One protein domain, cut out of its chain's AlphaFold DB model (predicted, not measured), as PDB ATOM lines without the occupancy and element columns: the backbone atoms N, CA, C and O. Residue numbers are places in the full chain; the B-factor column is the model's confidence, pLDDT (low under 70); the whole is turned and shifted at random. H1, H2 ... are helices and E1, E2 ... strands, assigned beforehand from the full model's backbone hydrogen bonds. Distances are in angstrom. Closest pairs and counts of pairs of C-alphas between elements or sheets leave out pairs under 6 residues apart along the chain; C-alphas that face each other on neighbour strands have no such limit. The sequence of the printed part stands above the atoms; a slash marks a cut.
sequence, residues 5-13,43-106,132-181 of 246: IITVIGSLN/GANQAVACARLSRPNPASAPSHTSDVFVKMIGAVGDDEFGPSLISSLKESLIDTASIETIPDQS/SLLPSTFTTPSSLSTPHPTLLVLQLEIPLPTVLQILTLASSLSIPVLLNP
ATOM      1  N   ILE A   5     194.061 199.999 178.167       96.12
ATOM      2  CA  ILE A   5     194.169 198.861 179.084       96.12
ATOM      3  C   ILE A   5     195.566 198.267 178.980       96.12
ATOM      4  O   ILE A   5     195.984 197.846 177.901       96.12
ATOM      5  N   ILE A   6     196.264 198.195 180.108       98.19
ATOM      6  CA  ILE A   6     197.469 197.384 180.262       98.19
ATOM      7  C   ILE A   6     197.047 196.113 180.988       98.19
ATOM      8  O   ILE A   6     196.533 196.176 182.103       98.19
ATOM      9  N   THR A   7     197.224 194.956 180.357       98.62
ATOM     10  CA  THR A   7     197.012 193.668 181.029       98.62
ATOM     11  C   THR A   7     198.357 193.014 181.285       98.62
ATOM     12  O   THR A   7     199.130 192.766 180.360       98.62
ATOM     13  N   VAL A   8     198.642 192.776 182.560       98.81
ATOM     14  CA  VAL A   8     199.810 192.025 183.004       98.81
ATOM     15  C   VAL A   8     199.376 190.582 183.213       98.81
ATOM     16  O   VAL A   8     198.411 190.333 183.933       98.81
ATOM     17  N   ILE A   9     200.062 189.646 182.560       98.81
ATOM     18  CA  ILE A   9     199.836 188.208 182.743       98.81
ATOM     19  C   ILE A   9     201.136 187.624 183.268       98.81
ATOM     20  O   ILE A   9     202.150 187.634 182.566       98.81
ATOM     21  N   GLY A  10     201.134 187.163 184.513       98.31
ATOM     22  CA  GLY A  10     202.386 186.769 185.140       98.31
ATOM     23  C   GLY A  10     202.257 186.332 186.584       98.31
ATOM     24  O   GLY A  10     201.175 186.015 187.075       98.31
ATOM     25  N   SER A  11     203.409 186.308 187.240       98.25
ATOM     26  CA  SER A  11     203.571 185.742 188.569       98.25
ATOM     27  C   SER A  11     203.070 186.641 189.695       98.25
ATOM     28  O   SER A  11     203.170 187.873 189.649       98.25
ATOM     29  N   LEU A  12     202.599 185.980 190.744       98.50
ATOM     30  CA  LEU A  12     202.256 186.518 192.049       98.50
ATOM     31  C   LEU A  12     203.062 185.718 193.075       98.50
ATOM     32  O   LEU A  12     202.831 184.517 193.239       98.50
ATOM     33  N   ASN A  13     204.030 186.361 193.730       98.00
ATOM     34  CA  ASN A  13     204.831 185.714 194.768       98.00
ATOM     35  C   ASN A  13     204.723 186.475 196.084       98.00
ATOM     36  O   ASN A  13     204.518 187.686 196.094       98.00
ATOM     37  N   GLY A  43     205.280 189.668 187.836       98.25
ATOM     38  CA  GLY A  43     203.954 190.068 187.359       98.25
ATOM     39  C   GLY A  43     203.321 191.124 188.262       98.25
ATOM     40  O   GLY A  43     203.023 192.228 187.803       98.25
ATOM     41  N   ALA A  44     203.208 190.831 189.560       98.12
ATOM     42  CA  ALA A  44     202.688 191.772 190.554       98.12
ATOM     43  C   ALA A  44     203.455 193.105 190.547       98.12
ATOM     44  O   ALA A  44     202.854 194.177 190.450       98.12
ATOM     45  N   ASN A  45     204.790 193.043 190.581       97.69
ATOM     46  CA  ASN A  45     205.652 194.222 190.616       97.69
ATOM     47  C   ASN A  45     205.464 195.106 189.376       97.69
ATOM     48  O   ASN A  45     205.359 196.330 189.488       97.69
ATOM     49  N   GLN A  46     205.367 194.499 188.191       98.38
ATOM     50  CA  GLN A  46     205.140 195.233 186.947       98.38
ATOM     51  C   GLN A  46     203.722 195.808 186.867       98.38
ATOM     52  O   GLN A  46     203.557 196.937 186.399       98.38
ATOM     53  N   ALA A  47     202.709 195.107 187.381       98.38
ATOM     54  CA  ALA A  47     201.344 195.625 187.463       98.38
ATOM     55  C   ALA A  47     201.256 196.852 188.386       98.38
ATOM     56  O   ALA A  47     200.697 197.882 187.997       98.38
ATOM     57  N   VAL A  48     201.881 196.795 189.566       97.50
ATOM     58  CA  VAL A  48     201.966 197.933 190.497       97.50
ATOM     59  C   VAL A  48     202.731 199.102 189.879       97.50
ATOM     60  O   VAL A  48     202.284 200.247 189.988       97.50
ATOM     61  N   ALA A  49     203.843 198.841 189.186       96.62
ATOM     62  CA  ALA A  49     204.591 199.880 188.480       96.62
ATOM     63  C   ALA A  49     203.728 200.573 187.412       96.62
ATOM     64  O   ALA A  49     203.648 201.802 187.396       96.62
ATOM     65  N   CYS A  50     203.013 199.802 186.586       96.19
ATOM     66  CA  CYS A  50     202.083 200.344 185.594       96.19
ATOM     67  C   CYS A  50     200.988 201.194 186.253       96.19
ATOM     68  O   CYS A  50     200.716 202.307 185.803       96.19
ATOM     69  N   ALA A  51     200.388 200.710 187.343       94.88
ATOM     70  CA  ALA A  51     199.291 201.396 188.023       94.88
ATOM     71  C   ALA A  51     199.731 202.710 188.685       94.88
ATOM     72  O   ALA A  51     198.971 203.679 188.720       94.88
ATOM     73  N   ARG A  52     200.966 202.771 189.198       93.25
ATOM     74  CA  ARG A  52     201.557 204.005 189.733       93.25
ATOM     75  C   ARG A  52     201.894 204.988 188.615       93.25
ATOM     76  O   ARG A  52     201.484 206.139 188.693       93.25
ATOM     77  N   LEU A  53     202.578 204.538 187.563       92.38
ATOM     78  CA  LEU A  53     203.007 205.393 186.445       92.38
ATOM     79  C   LEU A  53     201.848 205.922 185.590       92.38
ATOM     80  O   LEU A  53     202.000 206.937 184.922       92.38
ATOM     81  N   SER A  54     200.688 205.269 185.641       90.00
ATOM     82  CA  SER A  54     199.463 205.739 184.982       90.00
ATOM     83  C   SER A  54     198.847 206.978 185.654       90.00
ATOM     84  O   SER A  54     197.941 207.604 185.111       90.00
ATOM     85  N   ARG A  55     199.309 207.351 186.852       86.25
ATOM     86  CA  ARG A  55     198.799 208.507 187.600       86.25
ATOM     87  C   ARG A  55     199.482 209.793 187.126       86.25
ATOM     88  O   ARG A  55     200.656 209.750 186.764       86.25
ATOM     89  N   PRO A  56     198.824 210.965 187.252       81.69
ATOM     90  CA  PRO A  56     199.475 212.253 186.991       81.69
ATOM     91  C   PRO A  56     200.746 212.472 187.826       81.69
ATOM     92  O   PRO A  56     201.692 213.103 187.366       81.69
ATOM     93  N   ASN A  57     200.768 211.940 189.054       82.50
ATOM     94  CA  ASN A  57     201.949 211.863 189.904       82.50
ATOM     95  C   ASN A  57     202.097 210.418 190.423       82.50
ATOM     96  O   ASN A  57     201.242 209.973 191.190       82.50
ATOM     97  N   PRO A  58     203.173 209.687 190.077       79.81
ATOM     98  CA  PRO A  58     203.359 208.296 190.501       79.81
ATOM     99  C   PRO A  58     203.427 208.077 192.017       79.81
ATOM    100  O   PRO A  58     203.143 206.976 192.490       79.81
ATOM    101  N   ALA A  59     203.790 209.116 192.778       83.31
ATOM    102  CA  ALA A  59     203.875 209.082 194.236       83.31
ATOM    103  C   ALA A  59     202.558 209.468 194.933       83.31
ATOM    104  O   ALA A  59     202.475 209.406 196.159       83.31
ATOM    105  N   SER A  60     201.528 209.890 194.189       81.50
ATOM    106  CA  SER A  60     200.250 210.256 194.796       81.50
ATOM    107  C   SER A  60     199.488 209.030 195.290       81.50
ATOM    108  O   SER A  60     199.644 207.916 194.773       81.50
ATOM    109  N   ALA A  61     198.580 209.268 196.240       81.44
ATOM    110  CA  ALA A  61     197.586 208.280 196.632       81.44
ATOM    111  C   ALA A  61     196.834 207.740 195.394       81.44
ATOM    112  O   ALA A  61     196.683 208.468 194.400       81.44
ATOM    113  N   PRO A  62     196.396 206.469 195.420       78.62
ATOM    114  CA  PRO A  62     195.638 205.889 194.321       78.62
ATOM    115  C   PRO A  62     194.384 206.713 194.000       78.62
ATOM    116  O   PRO A  62     193.674 207.164 194.895       78.62
ATOM    117  N   SER A  63     194.128 206.922 192.709       75.25
ATOM    118  CA  SER A  63     193.015 207.726 192.200       75.25
ATOM    119  C   SER A  63     192.484 207.129 190.896       75.25
ATOM    120  O   SER A  63     193.265 206.712 190.042       75.25
ATOM    121  N   HIS A  64     191.163 207.152 190.706       70.62
ATOM    122  CA  HIS A  64     190.490 206.718 189.473       70.62
ATOM    123  C   HIS A  64     190.525 207.761 188.340       70.62
ATOM    124  O   HIS A  64     189.770 207.663 187.379       70.62
ATOM    125  N   THR A  65     191.386 208.775 188.430       72.75
ATOM    126  CA  THR A  65     191.487 209.851 187.428       72.75
ATOM    127  C   THR A  65     192.357 209.495 186.215       72.75
ATOM    128  O   THR A  65     192.592 210.359 185.375       72.75
ATOM    129  N   SER A  66     192.880 208.268 186.141       79.50
ATOM    130  CA  SER A  66     193.716 207.781 185.034       79.50
ATOM    131  C   SER A  66     192.865 207.323 183.844       79.50
ATOM    132  O   SER A  66     191.825 206.693 184.026       79.50
ATOM    133  N   ASP A  67     193.328 207.591 182.622       86.69
ATOM    134  CA  ASP A  67     192.780 207.029 181.380       86.69
ATOM    135  C   ASP A  67     193.368 205.645 181.034       86.69
ATOM    136  O   ASP A  67     192.871 204.961 180.130       86.69
ATOM    137  N   VAL A  68     194.406 205.231 181.768       92.94
ATOM    138  CA  VAL A  68     195.034 203.910 181.704       92.94
ATOM    139  C   VAL A  68     194.563 203.051 182.877       92.94
ATOM    140  O   VAL A  68     194.717 203.422 184.043       92.94
ATOM    141  N   PHE A  69     194.022 201.882 182.554       94.31
ATOM    142  CA  PHE A  69     193.537 200.878 183.493       94.31
ATOM    143  C   PHE A  69     194.463 199.667 183.468       94.31
ATOM    144  O   PHE A  69     194.819 199.176 182.394       94.31
ATOM    145  N   VAL A  70     194.832 199.168 184.646       97.44
ATOM    146  CA  VAL A  70     195.712 198.004 184.780       97.44
ATOM    147  C   VAL A  70     194.904 196.806 185.249       97.44
ATOM    148  O   VAL A  70     194.147 196.903 186.214       97.44
ATOM    149  N   LYS A  71     195.080 195.679 184.564       98.19
ATOM    150  CA  LYS A  71     194.486 194.390 184.918       98.19
ATOM    151  C   LYS A  71     195.582 193.371 185.183       98.19
ATOM    152  O   LYS A  71     196.599 193.382 184.487       98.19
ATOM    153  N   MET A  72     195.359 192.498 186.158       98.69
ATOM    154  CA  MET A  72     196.246 191.383 186.470       98.69
ATOM    155  C   MET A  72     195.541 190.058 186.179       98.69
ATOM    156  O   MET A  72     194.450 189.805 186.690       98.69
ATOM    157  N   ILE A  73     196.190 189.215 185.380       98.75
ATOM    158  CA  ILE A  73     195.844 187.804 185.199       98.75
ATOM    159  C   ILE A  73     196.976 186.987 185.817       98.75
ATOM    160  O   ILE A  73     198.147 187.172 185.484       98.75
ATOM    161  N   GLY A  74     196.632 186.099 186.738       98.50
ATOM    162  CA  GLY A  74     197.599 185.341 187.520       98.50
ATOM    163  C   GLY A  74     196.902 184.303 188.382       98.50
ATOM    164  O   GLY A  74     195.686 184.132 188.299       98.50
ATOM    165  N   ALA A  75     197.669 183.630 189.227       98.62
ATOM    166  CA  ALA A  75     197.134 182.643 190.145       98.62
ATOM    167  C   ALA A  75     197.833 182.731 191.501       98.62
ATOM    168  O   ALA A  75     199.037 182.970 191.579       98.62
ATOM    169  N   VAL A  76     197.063 182.532 192.563       98.81
ATOM    170  CA  VAL A  76     197.543 182.375 193.939       98.81
ATOM    171  C   VAL A  76     197.072 181.036 194.491       98.81
ATOM    172  O   VAL A  76     196.141 180.435 193.957       98.81
ATOM    173  N   GLY A  77     197.717 180.562 195.549       98.50
ATOM    174  CA  GLY A  77     197.241 179.411 196.306       98.50
ATOM    175  C   GLY A  77     196.075 179.767 197.223       98.50
ATOM    176  O   GLY A  77     195.778 180.944 197.436       98.50
ATOM    177  N   ASP A  78     195.447 178.751 197.806       97.12
ATOM    178  CA  ASP A  78     194.457 178.880 198.884       97.12
ATOM    179  C   ASP A  78     195.100 178.984 200.285       97.12
ATOM    180  O   ASP A  78     194.464 178.725 201.309       97.12
ATOM    181  N   ASP A  79     196.362 179.412 200.326       97.06
ATOM    182  CA  ASP A  79     197.149 179.632 201.534       97.06
ATOM    183  C   ASP A  79     196.991 181.051 202.116       97.06
ATOM    184  O   ASP A  79     196.233 181.895 201.634       97.06
ATOM    185  N   GLU A  80     197.729 181.330 203.192       95.69
ATOM    186  CA  GLU A  80     197.689 182.620 203.893       95.69
ATOM    187  C   GLU A  80     198.238 183.799 203.070       95.69
ATOM    188  O   GLU A  80     197.929 184.959 203.359       95.69
ATOM    189  N   PHE A  81     199.027 183.529 202.027       97.12
ATOM    190  CA  PHE A  81     199.653 184.560 201.205       97.12
ATOM    191  C   PHE A  81     198.719 185.095 200.119       97.12
ATOM    192  O   PHE A  81     198.708 186.305 199.862       97.12
ATOM    193  N   GLY A  82     197.914 184.223 199.506       97.62
ATOM    194  CA  GLY A  82     197.056 184.571 198.374       97.62
ATOM    195  C   GLY A  82     196.143 185.782 198.626       97.62
ATOM    196  O   GLY A  82     196.197 186.752 197.859       97.62
ATOM    197  N   PRO A  83     195.350 185.802 199.717       97.38
ATOM    198  CA  PRO A  83     194.476 186.932 200.037       97.38
ATOM    199  C   PRO A  83     195.224 188.261 200.215       97.38
ATOM    200  O   PRO A  83     194.743 189.303 199.760       97.38
ATOM    201  N   SER A  84     196.409 188.232 200.836       95.56
ATOM    202  CA  SER A  84     197.232 189.424 201.079       95.56
ATOM    203  C   SER A  84     197.746 190.038 199.771       95.56
ATOM    204  O   SER A  84     197.613 191.247 199.556       95.56
ATOM    205  N   LEU A  85     198.236 189.207 198.840       97.06
ATOM    206  CA  LEU A  85     198.680 189.664 197.517       97.06
ATOM    207  C   LEU A  85     197.542 190.309 196.722       97.06
ATOM    208  O   LEU A  85     197.707 191.398 196.168       97.06
ATOM    209  N   ILE A  86     196.366 189.674 196.703       98.25
ATOM    210  CA  ILE A  86     195.188 190.215 196.016       98.25
ATOM    211  C   ILE A  86     194.776 191.563 196.632       98.25
ATOM    212  O   ILE A  86     194.464 192.496 195.888       98.25
ATOM    213  N   SER A  87     194.795 191.694 197.965       97.31
ATOM    214  CA  SER A  87     194.489 192.966 198.642       97.31
ATOM    215  C   SER A  87     195.458 194.074 198.231       97.31
ATOM    216  O   SER A  87     195.021 195.149 197.820       97.31
ATOM    217  N   SER A  88     196.765 193.795 198.235       96.38
ATOM    218  CA  SER A  88     197.800 194.769 197.865       96.38
ATOM    219  C   SER A  88     197.645 195.295 196.427       96.38
ATOM    220  O   SER A  88     197.809 196.491 196.155       96.38
ATOM    221  N   LEU A  89     197.257 194.422 195.489       98.00
ATOM    222  CA  LEU A  89     196.967 194.818 194.108       98.00
ATOM    223  C   LEU A  89     195.709 195.695 194.012       98.00
ATOM    224  O   LEU A  89     195.726 196.719 193.323       98.00
ATOM    225  N   LYS A  90     194.640 195.346 194.739       97.25
ATOM    226  CA  LYS A  90     193.407 196.150 194.796       97.25
ATOM    227  C   LYS A  90     193.653 197.537 195.383       97.25
ATOM    228  O   LYS A  90     193.155 198.520 194.841       97.25
ATOM    229  N   GLU A  91     194.469 197.642 196.429       94.94
ATOM    230  CA  GLU A  91     194.902 198.923 197.010       94.94
ATOM    231  C   GLU A  91     195.665 199.791 195.996       94.94
ATOM    232  O   GLU A  91     195.613 201.019 196.045       94.94
ATOM    233  N   SER A  92     196.322 199.166 195.015       94.25
ATOM    234  CA  SER A  92     196.977 199.859 193.900       94.25
ATOM    235  C   SER A  92     196.029 200.229 192.748       94.25
ATOM    236  O   SER A  92     196.490 200.835 191.777       94.25
ATOM    237  N   LEU A  93     194.725 199.947 192.879       94.50
ATOM    238  CA  LEU A  93     193.664 200.101 191.869       94.50
ATOM    239  C   LEU A  93     193.851 199.227 190.621       94.50
ATOM    240  O   LEU A  93     193.473 199.616 189.516       94.50
ATOM    241  N   ILE A  94     194.435 198.045 190.801       97.38
ATOM    242  CA  ILE A  94     194.561 197.035 189.748       97.38
ATOM    243  C   ILE A  94     193.308 196.155 189.762       97.38
ATOM    244  O   ILE A  94     192.855 195.725 190.823       97.38
ATOM    245  N   ASP A  95     192.748 195.874 188.586       97.56
ATOM    246  CA  ASP A  95     191.668 194.895 188.431       97.56
ATOM    247  C   ASP A  95     192.229 193.481 188.631       97.56
ATOM    248  O   ASP A  95     193.075 193.017 187.862       97.56
ATOM    249  N   THR A  96     191.758 192.811 189.682       98.38
ATOM    250  CA  THR A  96     192.180 191.460 190.076       98.38
ATOM    251  C   THR A  96     191.123 190.397 189.774       98.38
ATOM    252  O   THR A  96     191.201 189.303 190.325       98.38
ATOM    253  N   ALA A  97     190.085 190.703 188.986       97.94
ATOM    254  CA  ALA A  97     188.976 189.773 188.750       97.94
ATOM    255  C   ALA A  97     189.403 188.484 188.024       97.94
ATOM    256  O   ALA A  97     188.711 187.475 188.107       97.94
ATOM    257  N   SER A  98     190.540 188.524 187.326       97.88
ATOM    258  CA  SER A  98     191.127 187.396 186.596       97.88
ATOM    259  C   SER A  98     192.298 186.738 187.338       97.88
ATOM    260  O   SER A  98     193.101 186.049 186.713       97.88
ATOM    261  N   ILE A  99     192.422 186.968 188.650       98.56
ATOM    262  CA  ILE A  99     193.334 186.200 189.501       98.56
ATOM    263  C   ILE A  99     192.583 184.984 190.037       98.56
ATOM    264  O   ILE A  99     191.575 185.131 190.728       98.56
ATOM    265  N   GLU A 100     193.085 183.793 189.730       98.25
ATOM    266  CA  GLU A 100     192.516 182.539 190.216       98.25
ATOM    267  C   GLU A 100     193.124 182.145 191.566       98.25
ATOM    268  O   GLU A 100     194.325 182.295 191.792       98.25
ATOM    269  N   THR A 101     192.298 181.614 192.464       98.56
ATOM    270  CA  THR A 101     192.762 180.940 193.681       98.56
ATOM    271  C   THR A 101     192.726 179.442 193.423       98.56
ATOM    272  O   THR A 101     191.660 178.888 193.158       98.56
ATOM    273  N   ILE A 102     193.890 178.802 193.460       98.38
ATOM    274  CA  ILE A 102     194.065 177.396 193.109       98.38
ATOM    275  C   ILE A 102     193.991 176.550 194.382       98.38
ATOM    276  O   ILE A 102     194.848 176.726 195.249       98.38
ATOM    277  N   PRO A 103     193.005 175.641 194.501       97.56
ATOM    278  CA  PRO A 103     192.884 174.775 195.668       97.56
ATOM    279  C   PRO A 103     194.090 173.851 195.834       97.56
ATOM    280  O   PRO A 103     194.650 173.383 194.838       97.56
ATOM    281  N   ASP A 104     194.444 173.556 197.085       96.06
ATOM    282  CA  ASP A 104     195.507 172.615 197.464       96.06
ATOM    283  C   ASP A 104     196.891 172.958 196.870       96.06
ATOM    284  O   ASP A 104     197.749 172.087 196.685       96.06
ATOM    285  N   GLN A 105     197.131 174.233 196.557       97.25
ATOM    286  CA  GLN A 105     198.424 174.733 196.096       97.25
ATOM    287  C   GLN A 105     198.875 175.915 196.938       97.25
ATOM    288  O   GLN A 105     198.075 176.738 197.367       97.25
ATOM    289  N   SER A 106     200.189 176.044 197.112       97.69
ATOM    290  CA  SER A 106     200.767 177.254 197.683       97.69
ATOM    291  C   SER A 106     200.790 178.380 196.650       97.69
ATOM    292  O   SER A 106     201.026 178.154 195.461       97.69
ATOM    293  N   SER A 132     200.022 176.868 187.603       98.25
ATOM    294  CA  SER A 132     198.670 176.466 187.193       98.25
ATOM    295  C   SER A 132     198.201 177.190 185.925       98.25
ATOM    296  O   SER A 132     197.261 176.736 185.273       98.25
ATOM    297  N   LEU A 133     198.860 178.292 185.538       98.06
ATOM    298  CA  LEU A 133     198.576 178.990 184.289       98.06
ATOM    299  C   LEU A 133     199.049 178.139 183.109       98.06
ATOM    300  O   LEU A 133     200.231 178.135 182.754       98.06
ATOM    301  N   LEU A 134     198.112 177.431 182.486       98.25
ATOM    302  CA  LEU A 134     198.374 176.521 181.376       98.25
ATOM    303  C   LEU A 134     198.109 177.178 180.013       98.25
ATOM    304  O   LEU A 134     197.253 178.058 179.899       98.25
ATOM    305  N   PRO A 135     198.755 176.700 178.930       98.38
ATOM    306  CA  PRO A 135     198.493 177.197 177.578       98.38
ATOM    307  C   PRO A 135     197.014 177.094 177.178       98.38
ATOM    308  O   PRO A 135     196.493 177.962 176.483       98.38
ATOM    309  N   SER A 136     196.314 176.056 177.648       97.88
ATOM    310  CA  SER A 136     194.893 175.823 177.364       97.88
ATOM    311  C   SER A 136     193.975 176.949 177.847       97.88
ATOM    312  O   SER A 136     192.906 177.143 177.266       97.88
ATOM    313  N   THR A 137     194.393 177.713 178.858       96.19
ATOM    314  CA  THR A 137     193.659 178.883 179.356       96.19
ATOM    315  C   THR A 137     193.656 180.020 178.330       96.19
ATOM    316  O   THR A 137     192.694 180.779 178.252       96.19
ATOM    317  N   PHE A 138     194.681 180.098 177.473       97.88
ATOM    318  CA  PHE A 138     194.927 181.221 176.563       97.88
ATOM    319  C   PHE A 138     194.619 180.887 175.100       97.88
ATOM    320  O   PHE A 138     195.459 181.015 174.206       97.88
ATOM    321  N   THR A 139     193.399 180.413 174.849       96.62
ATOM    322  CA  THR A 139     192.958 179.929 173.526       96.62
ATOM    323  C   THR A 139     191.983 180.863 172.814       96.62
ATOM    324  O   THR A 139     191.732 180.694 171.622       96.62
ATOM    325  N   THR A 140     191.444 181.869 173.507       96.62
ATOM    326  CA  THR A 140     190.434 182.792 172.963       96.62
ATOM    327  C   THR A 140     190.815 184.249 173.213       96.62
ATOM    328  O   THR A 140     191.456 184.537 174.219       96.62
ATOM    329  N   PRO A 141     190.404 185.217 172.376       94.31
ATOM    330  CA  PRO A 141     190.766 186.624 172.583       94.31
ATOM    331  C   PRO A 141     190.396 187.168 173.972       94.31
ATOM    332  O   PRO A 141     191.178 187.888 174.590       94.31
ATOM    333  N   SER A 142     189.251 186.743 174.513       95.12
ATOM    334  CA  SER A 142     188.784 187.134 175.847       95.12
ATOM    335  C   SER A 142     189.656 186.612 176.991       95.12
ATOM    336  O   SER A 142     189.622 187.202 178.066       95.12
ATOM    337  N   SER A 143     190.445 185.552 176.770       96.38
ATOM    338  CA  SER A 143     191.401 185.037 177.765       96.38
ATOM    339  C   SER A 143     192.592 185.970 178.012       96.38
ATOM    340  O   SER A 143     193.252 185.850 179.038       96.38
ATOM    341  N   LEU A 144     192.869 186.908 177.095       96.12
ATOM    342  CA  LEU A 144     193.944 187.891 177.260       96.12
ATOM    343  C   LEU A 144     193.487 189.139 178.006       96.12
ATOM    344  O   LEU A 144     194.287 189.729 178.720       96.12
ATOM    345  N   SER A 145     192.240 189.562 177.792       94.12
ATOM    346  CA  SER A 145     191.498 190.544 178.590       94.12
ATOM    347  C   SER A 145     190.167 190.857 177.904       94.12
ATOM    348  O   SER A 145     190.038 190.718 176.686       94.12
ATOM    349  N   THR A 146     189.194 191.370 178.656       90.94
ATOM    350  CA  THR A 146     188.014 192.042 178.086       90.94
ATOM    351  C   THR A 146     187.791 193.389 178.787       90.94
ATOM    352  O   THR A 146     187.684 193.414 180.021       90.94
ATOM    353  N   PRO A 147     187.703 194.519 178.049       91.25
ATOM    354  CA  PRO A 147     188.001 194.703 176.614       91.25
ATOM    355  C   PRO A 147     189.440 194.320 176.224       91.25
ATOM    356  O   PRO A 147     190.279 194.150 177.104       91.25
ATOM    357  N   HIS A 148     189.732 194.209 174.921       91.88
ATOM    358  CA  HIS A 148     191.085 193.881 174.452       91.88
ATOM    359  C   HIS A 148     192.132 194.870 174.997       91.88
ATOM    360  O   HIS A 148     191.896 196.084 174.977       91.88
ATOM    361  N   PRO A 149     193.294 194.371 175.451       96.44
ATOM    362  CA  PRO A 149     194.331 195.221 176.003       96.44
ATOM    363  C   PRO A 149     194.995 196.064 174.913       96.44
ATOM    364  O   PRO A 149     195.233 195.615 173.794       96.44
ATOM    365  N   THR A 150     195.335 197.300 175.271       96.81
ATOM    366  CA  THR A 150     196.188 198.179 174.466       96.81
ATOM    367  C   THR A 150     197.649 197.737 174.522       96.81
ATOM    368  O   THR A 150     198.384 197.999 173.579       96.81
ATOM    369  N   LEU A 151     198.067 197.080 175.610       98.12
ATOM    370  CA  LEU A 151     199.395 196.497 175.792       98.12
ATOM    371  C   LEU A 151     199.306 195.264 176.699       98.12
ATOM    372  O   LEU A 151     198.660 195.313 177.750       98.12
ATOM    373  N   LEU A 152     199.992 194.190 176.313       98.69
ATOM    374  CA  LEU A 152     200.273 193.054 177.190       98.69
ATOM    375  C   LEU A 152     201.669 193.169 177.787       98.69
ATOM    376  O   LEU A 152     202.618 193.510 177.082       98.69
ATOM    377  N   VAL A 153     201.794 192.844 179.070       98.81
ATOM    378  CA  VAL A 153     203.067 192.809 179.794       98.81
ATOM    379  C   VAL A 153     203.277 191.396 180.325       98.81
ATOM    380  O   VAL A 153     202.445 190.894 181.081       98.81
ATOM    381  N   LEU A 154     204.376 190.762 179.914       98.75
ATOM    382  CA  LEU A 154     204.703 189.372 180.232       98.75
ATOM    383  C   LEU A 154     206.100 189.249 180.835       98.75
ATOM    384  O   LEU A 154     207.003 190.032 180.523       98.75
ATOM    385  N   GLN A 155     206.278 188.206 181.641       98.25
ATOM    386  CA  GLN A 155     207.569 187.750 182.160       98.25
ATOM    387  C   GLN A 155     207.653 186.218 182.082       98.25
ATOM    388  O   GLN A 155     206.720 185.579 181.600       98.25
ATOM    389  N   LEU A 156     208.759 185.615 182.530       97.25
ATOM    390  CA  LEU A 156     208.999 184.166 182.422       97.25
ATOM    391  C   LEU A 156     208.919 183.429 183.773       97.25
ATOM    392  O   LEU A 156     209.502 182.363 183.929       97.25
ATOM    393  N   GLU A 157     208.193 183.984 184.752       96.69
ATOM    394  CA  GLU A 157     207.887 183.318 186.039       96.69
ATOM    395  C   GLU A 157     206.582 182.493 186.011       96.69
ATOM    396  O   GLU A 157     206.144 181.972 187.033       96.69
ATOM    397  N   ILE A 158     205.968 182.362 184.835       98.00
ATOM    398  CA  ILE A 158     204.910 181.386 184.535       98.00
ATOM    399  C   ILE A 158     205.448 180.393 183.488       98.00
ATOM    400  O   ILE A 158     206.467 180.685 182.850       98.00
ATOM    401  N   PRO A 159     204.800 179.237 183.254       98.06
ATOM    402  CA  PRO A 159     205.330 178.233 182.338       98.06
ATOM    403  C   PRO A 159     205.617 178.810 180.945       98.06
ATOM    404  O   PRO A 159     204.745 179.405 180.312       98.06
ATOM    405  N   LEU A 160     206.831 178.587 180.425       97.94
ATOM    406  CA  LEU A 160     207.230 179.065 179.095       97.94
ATOM    407  C   LEU A 160     206.229 178.676 177.982       97.94
ATOM    408  O   LEU A 160     205.909 179.545 177.170       97.94
ATOM    409  N   PRO A 161     205.673 177.445 177.932       98.44
ATOM    410  CA  PRO A 161     204.644 177.105 176.945       98.44
ATOM    411  C   PRO A 161     203.427 178.040 176.983       98.44
ATOM    412  O   PRO A 161     202.863 178.355 175.938       98.44
ATOM    413  N   THR A 162     203.045 178.516 178.170       98.62
ATOM    414  CA  THR A 162     201.933 179.453 178.368       98.62
ATOM    415  C   THR A 162     202.279 180.822 177.794       98.62
ATOM    416  O   THR A 162     201.495 181.382 177.030       98.62
ATOM    417  N   VAL A 163     203.488 181.326 178.061       98.62
ATOM    418  CA  VAL A 163     203.979 182.588 177.478       98.62
ATOM    419  C   VAL A 163     204.001 182.520 175.948       98.62
ATOM    420  O   VAL A 163     203.543 183.445 175.283       98.62
ATOM    421  N   LEU A 164     204.485 181.417 175.370       98.62
ATOM    422  CA  LEU A 164     204.533 181.227 173.915       98.62
ATOM    423  C   LEU A 164     203.133 181.177 173.281       98.62
ATOM    424  O   LEU A 164     202.915 181.752 172.208       98.62
ATOM    425  N   GLN A 165     202.174 180.537 173.952       98.75
ATOM    426  CA  GLN A 165     200.775 180.525 173.528       98.75
ATOM    427  C   GLN A 165     200.165 181.934 173.566       98.75
ATOM    428  O   GLN A 165     199.535 182.356 172.595       98.75
ATOM    429  N   ILE A 166     200.414 182.696 174.637       98.69
ATOM    430  CA  ILE A 166     199.971 184.091 174.764       98.69
ATOM    431  C   ILE A 166     200.569 184.958 173.650       98.69
ATOM    432  O   ILE A 166     199.836 185.707 173.008       98.69
ATOM    433  N   LEU A 167     201.873 184.840 173.377       98.69
ATOM    434  CA  LEU A 167     202.546 185.573 172.296       98.69
ATOM    435  C   LEU A 167     201.918 185.275 170.930       98.69
ATOM    436  O   LEU A 167     201.703 186.188 170.132       98.69
ATOM    437  N   THR A 168     201.599 184.007 170.667       98.38
ATOM    438  CA  THR A 168     200.949 183.578 169.420       98.38
ATOM    439  C   THR A 168     199.564 184.207 169.277       98.38
ATOM    440  O   THR A 168     199.249 184.803 168.244       98.38
ATOM    441  N   LEU A 169     198.747 184.132 170.331       98.38
ATOM    442  CA  LEU A 169     197.401 184.696 170.330       98.38
ATOM    443  C   LEU A 169     197.427 186.228 170.207       98.38
ATOM    444  O   LEU A 169     196.713 186.782 169.370       98.38
ATOM    445  N   ALA A 170     198.285 186.910 170.968       98.19
ATOM    446  CA  ALA A 170     198.446 188.361 170.919       98.19
ATOM    447  C   ALA A 170     198.838 188.847 169.517       98.19
ATOM    448  O   ALA A 170     198.252 189.804 169.009       98.19
ATOM    449  N   SER A 171     199.760 188.136 168.859       97.69
ATOM    450  CA  SER A 171     200.179 188.417 167.484       97.69
ATOM    451  C   SER A 171     199.016 188.308 166.490       97.69
ATOM    452  O   SER A 171     198.783 189.235 165.714       97.69
ATOM    453  N   SER A 172     198.202 187.246 166.582       97.19
ATOM    454  CA  SER A 172     197.015 187.066 165.722       97.19
ATOM    455  C   SER A 172     195.966 188.177 165.875       97.19
ATOM    456  O   SER A 172     195.209 188.459 164.950       97.19
ATOM    457  N   LEU A 173     195.955 188.838 167.036       97.00
ATOM    458  CA  LEU A 173     195.044 189.928 167.380       97.00
ATOM    459  C   LEU A 173     195.681 191.313 167.212       97.00
ATOM    460  O   LEU A 173     195.035 192.317 167.505       97.00
ATOM    461  N   SER A 174     196.933 191.379 166.744       96.94
ATOM    462  CA  SER A 174     197.714 192.618 166.634       96.94
ATOM    463  C   SER A 174     197.831 193.396 167.954       96.94
ATOM    464  O   SER A 174     197.925 194.624 167.953       96.94
ATOM    465  N   ILE A 175     197.838 192.688 169.086       98.06
ATOM    466  CA  ILE A 175     198.044 193.275 170.411       98.06
ATOM    467  C   ILE A 175     199.554 193.422 170.639       98.06
ATOM    468  O   ILE A 175     200.278 192.428 170.539       98.06
ATOM    469  N   PRO A 176     200.069 194.625 170.955       98.44
ATOM    470  CA  PRO A 176     201.484 194.790 171.244       98.44
ATOM    471  C   PRO A 176     201.841 194.126 172.578       98.44
ATOM    472  O   PRO A 176     201.097 194.208 173.559       98.44
ATOM    473  N   VAL A 177     203.010 193.489 172.609       98.81
ATOM    474  CA  VAL A 177     203.530 192.786 173.787       98.81
ATOM    475  C   VAL A 177     204.846 193.411 174.232       98.81
ATOM    476  O   VAL A 177     205.777 193.541 173.431       98.81
ATOM    477  N   LEU A 178     204.924 193.751 175.515       98.81
ATOM    478  CA  LEU A 178     206.159 193.982 176.246       98.81
ATOM    479  C   LEU A 178     206.539 192.683 176.962       98.81
ATOM    480  O   LEU A 178     205.795 192.203 177.817       98.81
ATOM    481  N   LEU A 179     207.692 192.117 176.615       98.75
ATOM    482  CA  LEU A 179     208.259 190.957 177.294       98.75
ATOM    483  C   LEU A 179     209.500 191.378 178.081       98.75
ATOM    484  O   LEU A 179     210.463 191.886 177.501       98.75
ATOM    485  N   ASN A 180     209.495 191.102 179.383       98.31
ATOM    486  CA  ASN A 180     210.715 191.027 180.178       98.31
ATOM    487  C   ASN A 180     211.113 189.551 180.341       98.31
ATOM    488  O   ASN A 180     210.437 188.839 181.080       98.31
ATOM    489  N   PRO A 181     212.158 189.049 179.652       96.25
ATOM    490  CA  PRO A 181     212.469 187.624 179.591       96.25
ATOM    491  C   PRO A 181     213.198 187.143 180.859       96.25
ATOM    492  O   PRO A 181     214.307 186.623 180.789       96.25
TER     493      PRO A 181
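This is residues 5 to 13, 43 to 106 and 132 to 181 of the 246 residues of the protein "Ribokinase" of Botrytis porri (UniProt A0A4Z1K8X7). A twisted sheet of five parallel strands runs through the middle, with H1 and H2 side by side over one face and H3 over the opposite face, at E4. Across the sheet the strands stand in the order E3, E2, E1, E4, E5, and their lines turn by 55 degrees from edge to edge. The printed part has 123 residues, with three named helices and five named strands in the order E1, H1, E2, H2, E3, E4, H3, E5; the class is mixed, helices and strands. It is compact, with a radius of gyration of the C-alphas of 14.0 A and spans of 38 by 38 by 24 A.

Start at E1, residues 5 to 9, an inner strand. H1, residues 43 to 53, is on the sheet at a height of 8.2 A; its closest C-alphas to E1 are those of Ala 47 and Val 8, 5.9 A apart. E2, residues 68 to 77, is parallel to E1, with N 8 and O 71 at 2.9 A. H2, residues 81 to 91, is on the same face as H1, at a height of 9.0 A. H1 and H2 only just touch, with 3 pairs of C-alphas within 8 A, the closest those of Val 48 and Leu 89 at 6.9 A; they run the same way at a shallow tilt of 14 degrees. E3, residues 95 to 102, is an edge strand parallel to E2, with N 102 and O 76 at 2.8 A; E2, H2 and E3 form a strand-helix-strand unit, two parallel neighbour strands with a helix between, its crossover right-handed. E4, residues 151 to 154, is parallel to E1, with N 7 and O 151 at 3.0 A. H3, residues 160 to 172, is on the opposite face from H1 and H2, over E4 at a height of 9.7 A; Leu 154 and Val 163 are their closest C-alphas, 7.4 A apart. E5, residues 177 to 179, is parallel to E4, with N 178 and O 152 at 2.8 A; E4, H3 and E5 form a second right-handed unit. In H1, H2 and H3 every O i to N i+4 pair is within hydrogen-bond range.

Find C-alpha 5 at (194.169, 198.861, 179.084), where E1 begins; it is 12.6 A long. H1 spans 15.4 A. E2, the longest strand, runs 28.6 A from C-alpha 68 at (195.034, 203.910, 181.704). H2 spans 15.7 A and E3 18.3 A, with a bend of 54 degrees at residue 98. After E4, 9.9 A, look for H3, 18.6 A, and then E5, 6.2 A, ending at C-alpha 179, (208.259, 190.957, 177.294).

The C-alphas of Pro 56 and Asp 104 are the two farthest apart, 41.2 A. Residues 14 to 42 and 107 to 131 are not printed; the C-alphas across these cuts are 8.6 A and 10.7 A apart. The link from H1 to E2, residues 54 to 67, is long. Mean pLDDT of the printed part is 95.4, and no printed residue is under 70.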